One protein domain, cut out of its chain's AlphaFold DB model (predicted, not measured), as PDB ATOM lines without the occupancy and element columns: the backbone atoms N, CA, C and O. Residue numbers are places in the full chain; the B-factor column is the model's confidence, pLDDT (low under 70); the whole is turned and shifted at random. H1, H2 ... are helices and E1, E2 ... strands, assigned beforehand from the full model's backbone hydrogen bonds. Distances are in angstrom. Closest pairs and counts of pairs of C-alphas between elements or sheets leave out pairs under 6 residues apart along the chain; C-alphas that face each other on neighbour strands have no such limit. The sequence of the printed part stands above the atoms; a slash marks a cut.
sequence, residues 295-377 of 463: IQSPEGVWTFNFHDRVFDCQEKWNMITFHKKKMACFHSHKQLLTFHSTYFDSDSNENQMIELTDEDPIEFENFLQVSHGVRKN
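What this domain is: This is residues 295 to 377 of the 463 residues of a protein of Caenorhabditis tropicalis (UniProt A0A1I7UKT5). A small three-stranded sheet has one helix, H3, running along edge strand E3 over one face, while H2 and H1 sit at the end where E2 begins. The hairpin-like turn of residues 295 to 304, which includes E1, makes one end of the long axis, and the loop around Asp 347 makes the other. The 83 printed residues hold, in order, E1, H1, E2, E3, H2, E4 and H3; the sheet order E3, E2, E4 is mixed, and the class is mixed, helices and strands. The whole is compact, radius of gyration of the C-alphas 12.9 A, yet only just elongated, spanning 39 by 26 by 22 A.

Where its parts are: E1 is residues 302 to 304, with C-alpha 302 at (-51.220, 37.314, 23.761). H1 is 313 to 316, E2 319 to 324 (16.5 A), E3 327 to 333 (18.4 A), H2 334 to 340 (10.3 A) and E4 352 to 355 (10.2 A). H3, residues 361 to 371, is 15.0 A long and ends at C-alpha 371 (-42.256, 34.912, 33.895).

How they stand to each other: E2 and E3 form an antiparallel hairpin, with N 322 and O 330 2.8 A apart. E2 and E4 are parallel, with N 321 and O 352 2.8 A apart. H3 is over E3 at a height over the sheet of 10.2 A, along the strands, at 6 degrees on the local plane; its closest C-alphas to E3 are Pro 361 and Cys 329, 7.6 A. H2 only grazes the sheet, and H1 only just is on it and only grazes it. H2 and H3 only just touch, with 3 pairs of C-alphas within 8 A, the closest Leu 337 and Ser 371 at 6.8 A. E1 pairs with no named strand; residues 295 to 296 pair antiparallel with its residues 302 to 303. Every O i to N i+4 pair is within hydrogen-bond range in H3, 2 of 3 in H2, and H1 is too short for one.

The domain as a whole: The C-alphas farthest apart, Pro 298 and Asp 347, are 40.3 A apart. The printed part has no cut; the link H2 to E4 is long. Residues 326 to 328 and 347 to 349 have pLDDT under 70.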
ATOM      1  N   ILE A 295     -54.563  40.292  26.667       86.81
ATOM      2  CA  ILE A 295     -54.557  41.363  25.672       86.81
ATOM      3  C   ILE A 295     -53.702  40.885  24.502       86.81
ATOM      4  O   ILE A 295     -52.582  40.420  24.702       86.81
ATOM      5  N   GLN A 296     -54.225  40.942  23.278       88.62
ATOM      6  CA  GLN A 296     -53.449  40.579  22.094       88.62
ATOM      7  C   GLN A 296     -52.781  41.823  21.509       88.62
ATOM      8  O   GLN A 296     -53.457  42.801  21.194       88.62
ATOM      9  N   SER A 297     -51.459  41.782  21.342       81.06
ATOM     10  CA  SER A 297     -50.726  42.850  20.661       81.06
ATOM     11  C   SER A 297     -51.032  42.862  19.153       81.06
ATOM     12  O   SER A 297     -51.455  41.836  18.607       81.06
ATOM     13  N   PRO A 298     -50.781  43.977  18.438       77.12
ATOM     14  CA  PRO A 298     -50.932  44.043  16.979       77.12
ATOM     15  C   PRO A 298     -50.126  42.977  16.217       77.12
ATOM     16  O   PRO A 298     -50.517  42.553  15.133       77.12
ATOM     17  N   GLU A 299     -49.022  42.502  16.797       79.94
ATOM     18  CA  GLU A 299     -48.184  41.420  16.267       79.94
ATOM     19  C   GLU A 299     -48.784  40.020  16.503       79.94
ATOM     20  O   GLU A 299     -48.175  39.009  16.152       79.94
ATOM     21  N   GLY A 300     -49.973  39.940  17.104       85.19
ATOM     22  CA  GLY A 300     -50.714  38.704  17.340       85.19
ATOM     23  C   GLY A 300     -50.297  37.939  18.598       85.19
ATOM     24  O   GLY A 300     -50.748  36.806  18.785       85.19
ATOM     25  N   VAL A 301     -49.468  38.523  19.470       87.12
ATOM     26  CA  VAL A 301     -48.991  37.877  20.703       87.12
ATOM     27  C   VAL A 301     -49.933  38.192  21.861       87.12
ATOM     28  O   VAL A 301     -50.187  39.354  22.156       87.12
ATOM     29  N   TRP A 302     -50.423  37.156  22.543       90.50
ATOM     30  CA  TRP A 302     -51.220  37.314  23.761       90.50
ATOM     31  C   TRP A 302     -50.330  37.596  24.973       90.50
ATOM     32  O   TRP A 302     -49.360  36.876  25.223       90.50
ATOM     33  N   THR A 303     -50.691  38.623  25.732       89.81
ATOM     34  CA  THR A 303     -50.064  39.024  26.989       89.81
ATOM     35  C   THR A 303     -51.066  38.939  28.133       89.81
ATOM     36  O   THR A 303     -52.268  39.104  27.935       89.81
ATOM     37  N   PHE A 304     -50.575  38.675  29.339       90.25
ATOM     38  CA  PHE A 304     -51.393  38.709  30.548       90.25
ATOM     39  C   PHE A 304     -51.758  40.148  30.901       90.25
ATOM     40  O   PHE A 304     -50.973  41.066  30.669       90.25
ATOM     41  N   ASN A 305     -52.930  40.335  31.495       88.44
ATOM     42  CA  ASN A 305     -53.302  41.599  32.110       88.44
ATOM     43  C   ASN A 305     -52.776  41.636  33.548       88.44
ATOM     44  O   ASN A 305     -53.202  40.839  34.382       88.44
ATOM     45  N   PHE A 306     -51.859  42.559  33.828       88.62
ATOM     46  CA  PHE A 306     -51.350  42.798  35.180       88.62
ATOM     47  C   PHE A 306     -51.869  44.104  35.788       88.62
ATOM     48  O   PHE A 306     -51.496  44.435  36.911       88.62
ATOM     49  N   HIS A 307     -52.698  44.858  35.071       83.31
ATOM     50  CA  HIS A 307     -53.240  46.130  35.550       83.31
ATOM     51  C   HIS A 307     -54.463  45.930  36.442       83.31
ATOM     52  O   HIS A 307     -54.694  46.729  37.345       83.31
ATOM     53  N   ASP A 308     -55.193  44.831  36.244       81.25
ATOM     54  CA  ASP A 308     -56.312  44.453  37.098       81.25
ATOM     55  C   ASP A 308     -55.928  43.346  38.069       81.25
ATOM     56  O   ASP A 308     -55.069  42.502  37.806       81.25
ATOM     57  N   ARG A 309     -56.638  43.304  39.196       80.38
ATOM     58  CA  ARG A 309     -56.534  42.187  40.128       80.38
ATOM     59  C   ARG A 309     -56.905  40.868  39.456       80.38
ATOM     60  O   ARG A 309     -57.788  40.792  38.602       80.38
ATOM     61  N   VAL A 310     -56.262  39.807  39.929       78.75
ATOM     62  CA  VAL A 310     -56.599  38.437  39.548       78.75
ATOM     63  C   VAL A 310     -58.019  38.099  40.023       78.75
ATOM     64  O   VAL A 310     -58.397  38.424  41.153       78.75
ATOM     65  N   PHE A 311     -58.785  37.410  39.178       77.00
ATOM     66  CA  PHE A 311     -60.130  36.935  39.508       77.00
ATOM     67  C   PHE A 311     -60.139  36.088  40.797       77.00
ATOM     68  O   PHE A 311     -59.259  35.247  41.012       77.00
ATOM     69  N   ASP A 312     -61.126  36.331  41.664       73.25
ATOM     70  CA  ASP A 312     -61.276  35.740  43.004       73.25
ATOM     71  C   ASP A 312     -60.065  35.909  43.943       73.25
ATOM     72  O   ASP A 312     -59.914  35.151  44.903       73.25
ATOM     73  N   CYS A 313     -59.164  36.869  43.706       73.88
ATOM     74  CA  CYS A 313     -57.936  36.963  44.503       73.88
ATOM     75  C   CYS A 313     -58.154  37.246  45.993       73.88
ATOM     76  O   CYS A 313     -57.288  36.908  46.801       73.88
ATOM     77  N   GLN A 314     -59.277  37.856  46.376       74.12
ATOM     78  CA  GLN A 314     -59.616  38.050  47.788       74.12
ATOM     79  C   GLN A 314     -60.051  36.738  48.454       74.12
ATOM     80  O   GLN A 314     -59.708  36.494  49.604       74.12
ATOM     81  N   GLU A 315     -60.762  35.871  47.733       78.00
ATOM     82  CA  GLU A 315     -61.207  34.577  48.257       78.00
ATOM     83  C   GLU A 315     -60.078  33.542  48.239       78.00
ATOM     84  O   GLU A 315     -59.905  32.767  49.182       78.00
ATOM     85  N   LYS A 316     -59.297  33.529  47.153       80.75
ATOM     86  CA  LYS A 316     -58.247  32.535  46.891       80.75
ATOM     87  C   LYS A 316     -56.869  32.942  47.400       80.75
ATOM     88  O   LYS A 316     -55.973  32.101  47.387       80.75
ATOM     89  N   TRP A 317     -56.686  34.200  47.801       81.81
ATOM     90  CA  TRP A 317     -55.418  34.745  48.303       81.81
ATOM     91  C   TRP A 317     -54.207  34.393  47.420       81.81
ATOM     92  O   TRP A 317     -53.115  34.059  47.886       81.81
ATOM     93  N   ASN A 318     -54.428  34.404  46.106       85.75
ATOM     94  CA  ASN A 318     -53.528  33.857  45.093       85.75
ATOM     95  C   ASN A 318     -52.794  34.946  44.296       85.75
ATOM     96  O   ASN A 318     -52.295  34.668  43.204       85.75
ATOM     97  N   MET A 319     -52.726  36.168  44.825       89.88
ATOM     98  CA  MET A 319     -52.183  37.328  44.130       89.88
ATOM     99  C   MET A 319     -50.929  37.878  44.813       89.88
ATOM    100  O   MET A 319     -50.806  37.913  46.039       89.88
ATOM    101  N   ILE A 320     -50.001  38.352  43.990       91.06
ATOM    102  CA  ILE A 320     -48.881  39.199  44.395       91.06
ATOM    103  C   ILE A 320     -49.111  40.577  43.781       91.06
ATOM    104  O   ILE A 320     -49.277  40.692  42.567       91.06
ATOM    105  N   THR A 321     -49.116  41.612  44.615       90.94
ATOM    106  CA  THR A 321     -49.223  43.009  44.192       90.94
ATOM    107  C   THR A 321     -47.855  43.669  44.263       90.94
ATOM    108  O   THR A 321     -47.250  43.750  45.333       90.94
ATOM    109  N   PHE A 322     -47.393  44.191  43.136       91.12
ATOM    110  CA  PHE A 322     -46.207  45.032  43.057       91.12
ATOM    111  C   PHE A 322     -46.630  46.495  43.095       91.12
ATOM    112  O   PHE A 322     -47.505  46.902  42.329       91.12
ATOM    113  N   HIS A 323     -46.040  47.292  43.983       86.94
ATOM    114  CA  HIS A 323     -46.417  48.693  44.174       86.94
ATOM    115  C   HIS A 323     -45.197  49.607  44.190       86.94
ATOM    116  O   HIS A 323     -44.143  49.234  44.693       86.94
ATOM    117  N   LYS A 324     -45.343  50.833  43.686       80.94
ATOM    118  CA  LYS A 324     -44.327  51.885  43.795       80.94
ATOM    119  C   LYS A 324     -44.874  52.972  44.709       80.94
ATOM    120  O   LYS A 324     -45.913  53.573  44.433       80.94
ATOM    121  N   LYS A 325     -44.195  53.225  45.833       76.31
ATOM    122  CA  LYS A 325     -44.726  54.062  46.926       76.31
ATOM    123  C   LYS A 325     -46.091  53.528  47.406       76.31
ATOM    124  O   LYS A 325     -46.180  52.385  47.840       76.31
ATOM    125  N   LYS A 326     -47.150  54.345  47.326       60.50
ATOM    126  CA  LYS A 326     -48.527  54.025  47.748       60.50
ATOM    127  C   LYS A 326     -49.463  53.636  46.592       60.50
ATOM    128  O   LYS A 326     -50.664  53.553  46.821       60.50
ATOM    129  N   MET A 327     -48.947  53.439  45.378       61.34
ATOM    130  CA  MET A 327     -49.752  53.056  44.214       61.34
ATOM    131  C   MET A 327     -49.383  51.642  43.774       61.34
ATOM    132  O   MET A 327     -48.204  51.352  43.561       61.34
ATOM    133  N   ALA A 328     -50.384  50.765  43.663       59.69
ATOM    134  CA  ALA A 328     -50.205  49.476  43.006       59.69
ATOM    135  C   ALA A 328     -49.860  49.707  41.530       59.69
ATOM    136  O   ALA A 328     -50.400  50.604  40.893       59.69
ATOM    137  N   CYS A 329     -48.919  48.923  41.016       76.06
ATOM    138  CA  CYS A 329     -48.472  49.001  39.629       76.06
ATOM    139  C   CYS A 329     -48.857  47.741  38.859       76.06
ATOM    140  O   CYS A 329     -49.263  47.844  37.708       76.06
ATOM    141  N   PHE A 330     -48.732  46.568  39.493       89.25
ATOM    142  CA  PHE A 330     -49.002  45.288  38.845       89.25
ATOM    143  C   PHE A 330     -49.602  44.268  39.814       89.25
ATOM    144  O   PHE A 330     -49.192  44.178  40.973       89.25
ATOM    145  N   HIS A 331     -50.507  43.442  39.310       89.00
ATOM    146  CA  HIS A 331     -51.141  42.329  40.000       89.00
ATOM    147  C   HIS A 331     -50.828  41.034  39.259       89.00
ATOM    148  O   HIS A 331     -51.059  40.922  38.065       89.00
ATOM    149  N   SER A 332     -50.280  40.049  39.963       90.75
ATOM    150  CA  SER A 332     -49.735  38.834  39.361       90.75
ATOM    151  C   SER A 332     -50.231  37.580  40.070       90.75
ATOM    152  O   SER A 332     -50.484  37.595  41.278       90.75
ATOM    153  N   HIS A 333     -50.317  36.466  39.343       88.88
ATOM    154  CA  HIS A 333     -50.652  35.170  39.922       88.88
ATOM    155  C   HIS A 333     -49.486  34.635  40.763       88.88
ATOM    156  O   HIS A 333     -48.425  34.279  40.242       88.88
ATOM    157  N   LYS A 334     -49.717  34.475  42.072       89.06
ATOM    158  CA  LYS A 334     -48.739  33.936  43.032       89.06
ATOM    159  C   LYS A 334     -48.184  32.590  42.572       89.06
ATOM    160  O   LYS A 334     -46.974  32.408  42.562       89.06
ATOM    161  N   GLN A 335     -49.058  31.688  42.116       88.00
ATOM    162  CA  GLN A 335     -48.690  30.333  41.692       88.00
ATOM    163  C   GLN A 335     -47.685  30.302  40.527       88.00
ATOM    164  O   GLN A 335     -46.823  29.427  40.484       88.00
ATOM    165  N   LEU A 336     -47.792  31.233  39.574       89.44
ATOM    166  CA  LEU A 336     -46.898  31.265  38.414       89.44
ATOM    167  C   LEU A 336     -45.513  31.782  38.804       89.44
ATOM    168  O   LEU A 336     -44.501  31.225  38.386       89.44
ATOM    169  N   LEU A 337     -45.448  32.782  39.683       91.88
ATOM    170  CA  LEU A 337     -44.171  33.292  40.174       91.88
ATOM    171  C   LEU A 337     -43.479  32.321  41.147       91.88
ATOM    172  O   LEU A 337     -42.268  32.116  41.039       91.88
ATOM    173  N   THR A 338     -44.223  31.658  42.039       90.62
ATOM    174  CA  THR A 338     -43.659  30.663  42.972       90.62
ATOM    175  C   THR A 338     -43.147  29.409  42.270       90.62
ATOM    176  O   THR A 338     -42.184  28.803  42.735       90.62
ATOM    177  N   PHE A 339     -43.710  29.051  41.110       88.69
ATOM    178  CA  PHE A 339     -43.177  27.974  40.271       88.69
ATOM    179  C   PHE A 339     -41.724  28.232  39.835       88.69
ATOM    180  O   PHE A 339     -40.936  27.299  39.665       88.69
ATOM    181  N   HIS A 340     -41.360  29.500  39.650       87.19
ATOM    182  CA  HIS A 340     -40.045  29.904  39.167       87.19
ATOM    183  C   HIS A 340     -39.053  30.251  40.274       87.19
ATOM    184  O   HIS A 340     -37.843  30.160  40.042       87.19
ATOM    185  N   SER A 341     -39.538  30.678  41.441       90.56
ATOM    186  CA  SER A 341     -38.687  31.149  42.524       90.56
ATOM    187  C   SER A 341     -39.333  31.002  43.893       90.56
ATOM    188  O   SER A 341     -40.445  31.466  44.133       90.56
ATOM    189  N   THR A 342     -38.552  30.487  44.841       88.88
ATOM    190  CA  THR A 342     -38.914  30.472  46.263       88.88
ATOM    191  C   THR A 342     -38.891  31.868  46.892       88.88
ATOM    192  O   THR A 342     -39.250  32.014  48.049       88.88
ATOM    193  N   TYR A 343     -38.438  32.906  46.176       88.88
ATOM    194  CA  TYR A 343     -38.500  34.288  46.666       88.88
ATOM    195  C   TYR A 343     -39.943  34.719  46.952       88.88
ATOM    196  O   TYR A 343     -40.195  35.440  47.912       88.88
ATOM    197  N   PHE A 344     -40.875  34.262  46.117       88.56
ATOM    198  CA  PHE A 344     -42.300  34.556  46.233       88.56
ATOM    199  C   PHE A 344     -43.043  33.544  47.109       88.56
ATOM    200  O   PHE A 344     -44.259  33.633  47.267       88.56
ATOM    201  N   ASP A 345     -42.339  32.559  47.659       82.75
ATOM    202  CA  ASP A 345     -42.916  31.566  48.552       82.75
ATOM    203  C   ASP A 345     -43.000  32.196  49.950       82.75
ATOM    204  O   ASP A 345     -41.995  32.313  50.650       82.75
ATOM    205  N   SER A 346     -44.176  32.725  50.313       73.75
ATOM    206  CA  SER A 346     -44.425  33.195  51.682       73.75
ATOM    207  C   SER A 346     -45.119  32.116  52.488       73.75
ATOM    208  O   SER A 346     -46.058  31.485  52.010       73.75
ATOM    209  N   ASP A 347     -44.750  32.032  53.764       68.25
ATOM    210  CA  ASP A 347     -45.439  31.199  54.754       68.25
ATOM    211  C   ASP A 347     -46.886  31.669  55.030       68.25
ATOM    212  O   ASP A 347     -47.651  30.987  55.710       68.25
ATOM    213  N   SER A 348     -47.275  32.848  54.525       67.94
ATOM    214  CA  SER A 348     -48.638  33.368  54.617       67.94
ATOM    215  C   SER A 348     -49.511  32.893  53.451       67.94
ATOM    216  O   SER A 348     -49.183  33.073  52.274       67.94
ATOM    217  N   ASN A 349     -50.702  32.391  53.780       69.38
ATOM    218  CA  ASN A 349     -51.778  32.117  52.820       69.38
ATOM    219  C   ASN A 349     -52.529  33.395  52.405       69.38
ATOM    220  O   ASN A 349     -53.716  33.339  52.117       69.38
ATOM    221  N   GLU A 350     -51.859  34.546  52.415       80.19
ATOM    222  CA  GLU A 350     -52.438  35.849  52.093       80.19
ATOM    223  C   GLU A 350     -51.831  36.401  50.795       80.19
ATOM    224  O   GLU A 350     -50.774  35.948  50.327       80.19
ATOM    225  N   ASN A 351     -52.501  37.411  50.235       82.44
ATOM    226  CA  ASN A 351     -51.994  38.179  49.106       82.44
ATOM    227  C   ASN A 351     -50.729  38.927  49.529       82.44
ATOM    228  O   ASN A 351     -50.703  39.598  50.560       82.44
ATOM    229  N   GLN A 352     -49.671  38.814  48.732       86.81
ATOM    230  CA  GLN A 352     -48.396  39.456  49.043       86.81
ATOM    231  C   GLN A 352     -48.334  40.862  48.453       86.81
ATOM    232  O   GLN A 352     -48.866  41.114  47.372       86.81
ATOM    233  N   MET A 353     -47.620  41.756  49.133       88.25
ATOM    234  CA  MET A 353     -47.276  43.080  48.620       88.25
ATOM    235  C   MET A 353     -45.760  43.229  48.548       88.25
ATOM    236  O   MET A 353     -45.062  42.939  49.519       88.25
ATOM    237  N   ILE A 354     -45.260  43.663  47.395       89.81
ATOM    238  CA  ILE A 354     -43.832  43.842  47.130       89.81
ATOM    239  C   ILE A 354     -43.603  45.254  46.600       89.81
ATOM    240  O   ILE A 354     -44.191  45.656  45.596       89.81
ATOM    241  N   GLU A 355     -42.726  45.997  47.267       89.88
ATOM    242  CA  GLU A 355     -42.361  47.346  46.848       89.88
ATOM    243  C   GLU A 355     -41.341  47.311  45.699       89.88
ATOM    244  O   GLU A 355     -40.326  46.613  45.764       89.88
ATOM    245  N   LEU A 356     -41.619  48.096  44.660       88.56
ATOM    246  CA  LEU A 356     -40.707  48.441  43.577       88.56
ATOM    247  C   LEU A 356     -39.973  49.735  43.951       88.56
ATOM    248  O   LEU A 356     -40.609  50.763  44.203       88.56
ATOM    249  N   THR A 357     -38.642  49.693  43.986       84.19
ATOM    250  CA  THR A 357     -37.798  50.843  44.344       84.19
ATOM    251  C   THR A 357     -37.361  51.596  43.094       84.19
ATOM    252  O   THR A 357     -37.754  52.744  42.876       84.19
ATOM    253  N   ASP A 358     -36.609  50.914  42.232       80.12
ATOM    254  CA  ASP A 358     -35.881  51.497  41.100       80.12
ATOM    255  C   ASP A 358     -36.260  50.840  39.770       80.12
ATOM    256  O   ASP A 358     -35.686  51.152  38.730       80.12
ATOM    257  N   GLU A 359     -37.233  49.929  39.789       85.88
ATOM    258  CA  GLU A 359     -37.717  49.255  38.597       85.88
ATOM    259  C   GLU A 359     -38.406  50.237  37.645       85.88
ATOM    260  O   GLU A 359     -39.211  51.093  38.056       85.88
ATOM    261  N   ASP A 360     -38.074  50.082  36.362       85.75
ATOM    262  CA  ASP A 360     -38.795  50.702  35.262       85.75
ATOM    263  C   ASP A 360     -40.101  49.923  35.034       85.75
ATOM    264  O   ASP A 360     -40.046  48.702  34.868       85.75
ATOM    265  N   PRO A 361     -41.278  50.576  35.053       84.06
ATOM    266  CA  PRO A 361     -42.553  49.872  34.947       84.06
ATOM    267  C   PRO A 361     -42.712  49.052  33.662       84.06
ATOM    268  O   PRO A 361     -43.214  47.933  33.728       84.06
ATOM    269  N   ILE A 362     -42.262  49.566  32.513       84.50
ATOM    270  CA  ILE A 362     -42.434  48.898  31.212       84.50
ATOM    271  C   ILE A 362     -41.581  47.627  31.176       84.50
ATOM    272  O   ILE A 362     -42.045  46.544  30.808       84.50
ATOM    273  N   GLU A 363     -40.330  47.737  31.614       86.88
ATOM    274  CA  GLU A 363     -39.408  46.603  31.650       86.88
ATOM    275  C   GLU A 363     -39.780  45.580  32.724       86.88
ATOM    276  O   GLU A 363     -39.588  44.373  32.547       86.88
ATOM    277  N   PHE A 364     -40.362  46.041  33.832       90.62
ATOM    278  CA  PHE A 364     -40.880  45.160  34.866       90.62
ATOM    279  C   PHE A 364     -42.086  44.359  34.376       90.62
ATOM    280  O   PHE A 364     -42.168  43.153  34.623       90.62
ATOM    281  N   GLU A 365     -42.990  44.985  33.624       89.75
ATOM    282  CA  GLU A 365     -44.098  44.275  32.996       89.75
ATOM    283  C   GLU A 365     -43.585  43.224  32.003       89.75
ATOM    284  O   GLU A 365     -44.015  42.074  32.052       89.75
ATOM    285  N   ASN A 366     -42.595  43.555  31.161       89.06
ATOM    286  CA  ASN A 366     -41.948  42.577  30.276       89.06
ATOM    287  C   ASN A 366     -41.394  41.372  31.049       89.06
ATOM    288  O   ASN A 366     -41.607  40.225  30.642       89.06
ATOM    289  N   PHE A 367     -40.743  41.620  32.186       92.12
ATOM    290  CA  PHE A 367     -40.284  40.569  33.086       92.12
ATOM    291  C   PHE A 367     -41.433  39.692  33.597       92.12
ATOM    292  O   PHE A 367     -41.308  38.461  33.579       92.12
ATOM    293  N   LEU A 368     -42.553  40.288  34.012       93.25
ATOM    294  CA  LEU A 368     -43.732  39.536  34.432       93.25
ATOM    295  C   LEU A 368     -44.300  38.707  33.275       93.25
ATOM    296  O   LEU A 368     -44.530  37.516  33.467       93.25
ATOM    297  N   GLN A 369     -44.438  39.271  32.070       92.19
ATOM    298  CA  GLN A 369     -44.948  38.555  30.894       92.19
ATOM    299  C   GLN A 369     -44.105  37.305  30.592       92.19
ATOM    300  O   GLN A 369     -44.643  36.204  30.456       92.19
ATOM    301  N   VAL A 370     -42.773  37.439  30.556       91.00
ATOM    302  CA  VAL A 370     -41.864  36.298  30.329       91.00
ATOM    303  C   VAL A 370     -41.955  35.285  31.471       91.00
ATOM    304  O   VAL A 370     -41.980  34.079  31.225       91.00
ATOM    305  N   SER A 371     -42.064  35.761  32.713       92.69
ATOM    306  CA  SER A 371     -42.256  34.912  33.895       92.69
ATOM    307  C   SER A 371     -43.596  34.175  33.905       92.69
ATOM    308  O   SER A 371     -43.735  33.192  34.619       92.69
ATOM    309  N   HIS A 372     -44.570  34.616  33.109       91.44
ATOM    310  CA  HIS A 372     -45.856  33.945  32.913       91.44
ATOM    311  C   HIS A 372     -45.895  33.122  31.614       91.44
ATOM    312  O   HIS A 372     -46.931  32.575  31.243       91.44
ATOM    313  N   GLY A 373     -44.754  32.980  30.929       89.50
ATOM    314  CA  GLY A 373     -44.599  32.111  29.763       89.50
ATOM    315  C   GLY A 373     -44.840  32.787  28.412       89.50
ATOM    316  O   GLY A 373     -44.796  32.102  27.386       89.50
ATOM    317  N   VAL A 374     -45.043  34.107  28.374       89.00
ATOM    318  CA  VAL A 374     -45.171  34.846  27.112       89.00
ATOM    319  C   VAL A 374     -43.831  34.859  26.382       89.00
ATOM    320  O   VAL A 374     -42.788  35.218  26.933       89.00
ATOM    321  N   ARG A 375     -43.857  34.476  25.103       82.12
ATOM    322  CA  ARG A 375     -42.683  34.515  24.228       82.12
ATOM    323  C   ARG A 375     -42.661  35.836  23.469       82.12
ATOM    324  O   ARG A 375     -43.459  36.029  22.558       82.12
ATOM    325  N   LYS A 376     -41.752  36.732  23.851       74.88
ATOM    326  CA  LYS A 376     -41.500  38.012  23.169       74.88
ATOM    327  C   LYS A 376     -40.203  37.947  22.356       74.88
ATOM    328  O   LYS A 376     -39.444  36.986  22.481       74.88
ATOM    329  N   ASN A 377     -39.935  38.968  21.537       73.00
ATOM    330  CA  ASN A 377     -38.597  39.141  20.973       73.00
ATOM    331  C   ASN A 377     -37.615  39.417  22.124       73.00
ATOM    332  O   ASN A 377     -37.761  40.395  22.854       73.00
TER     333      ASN A 377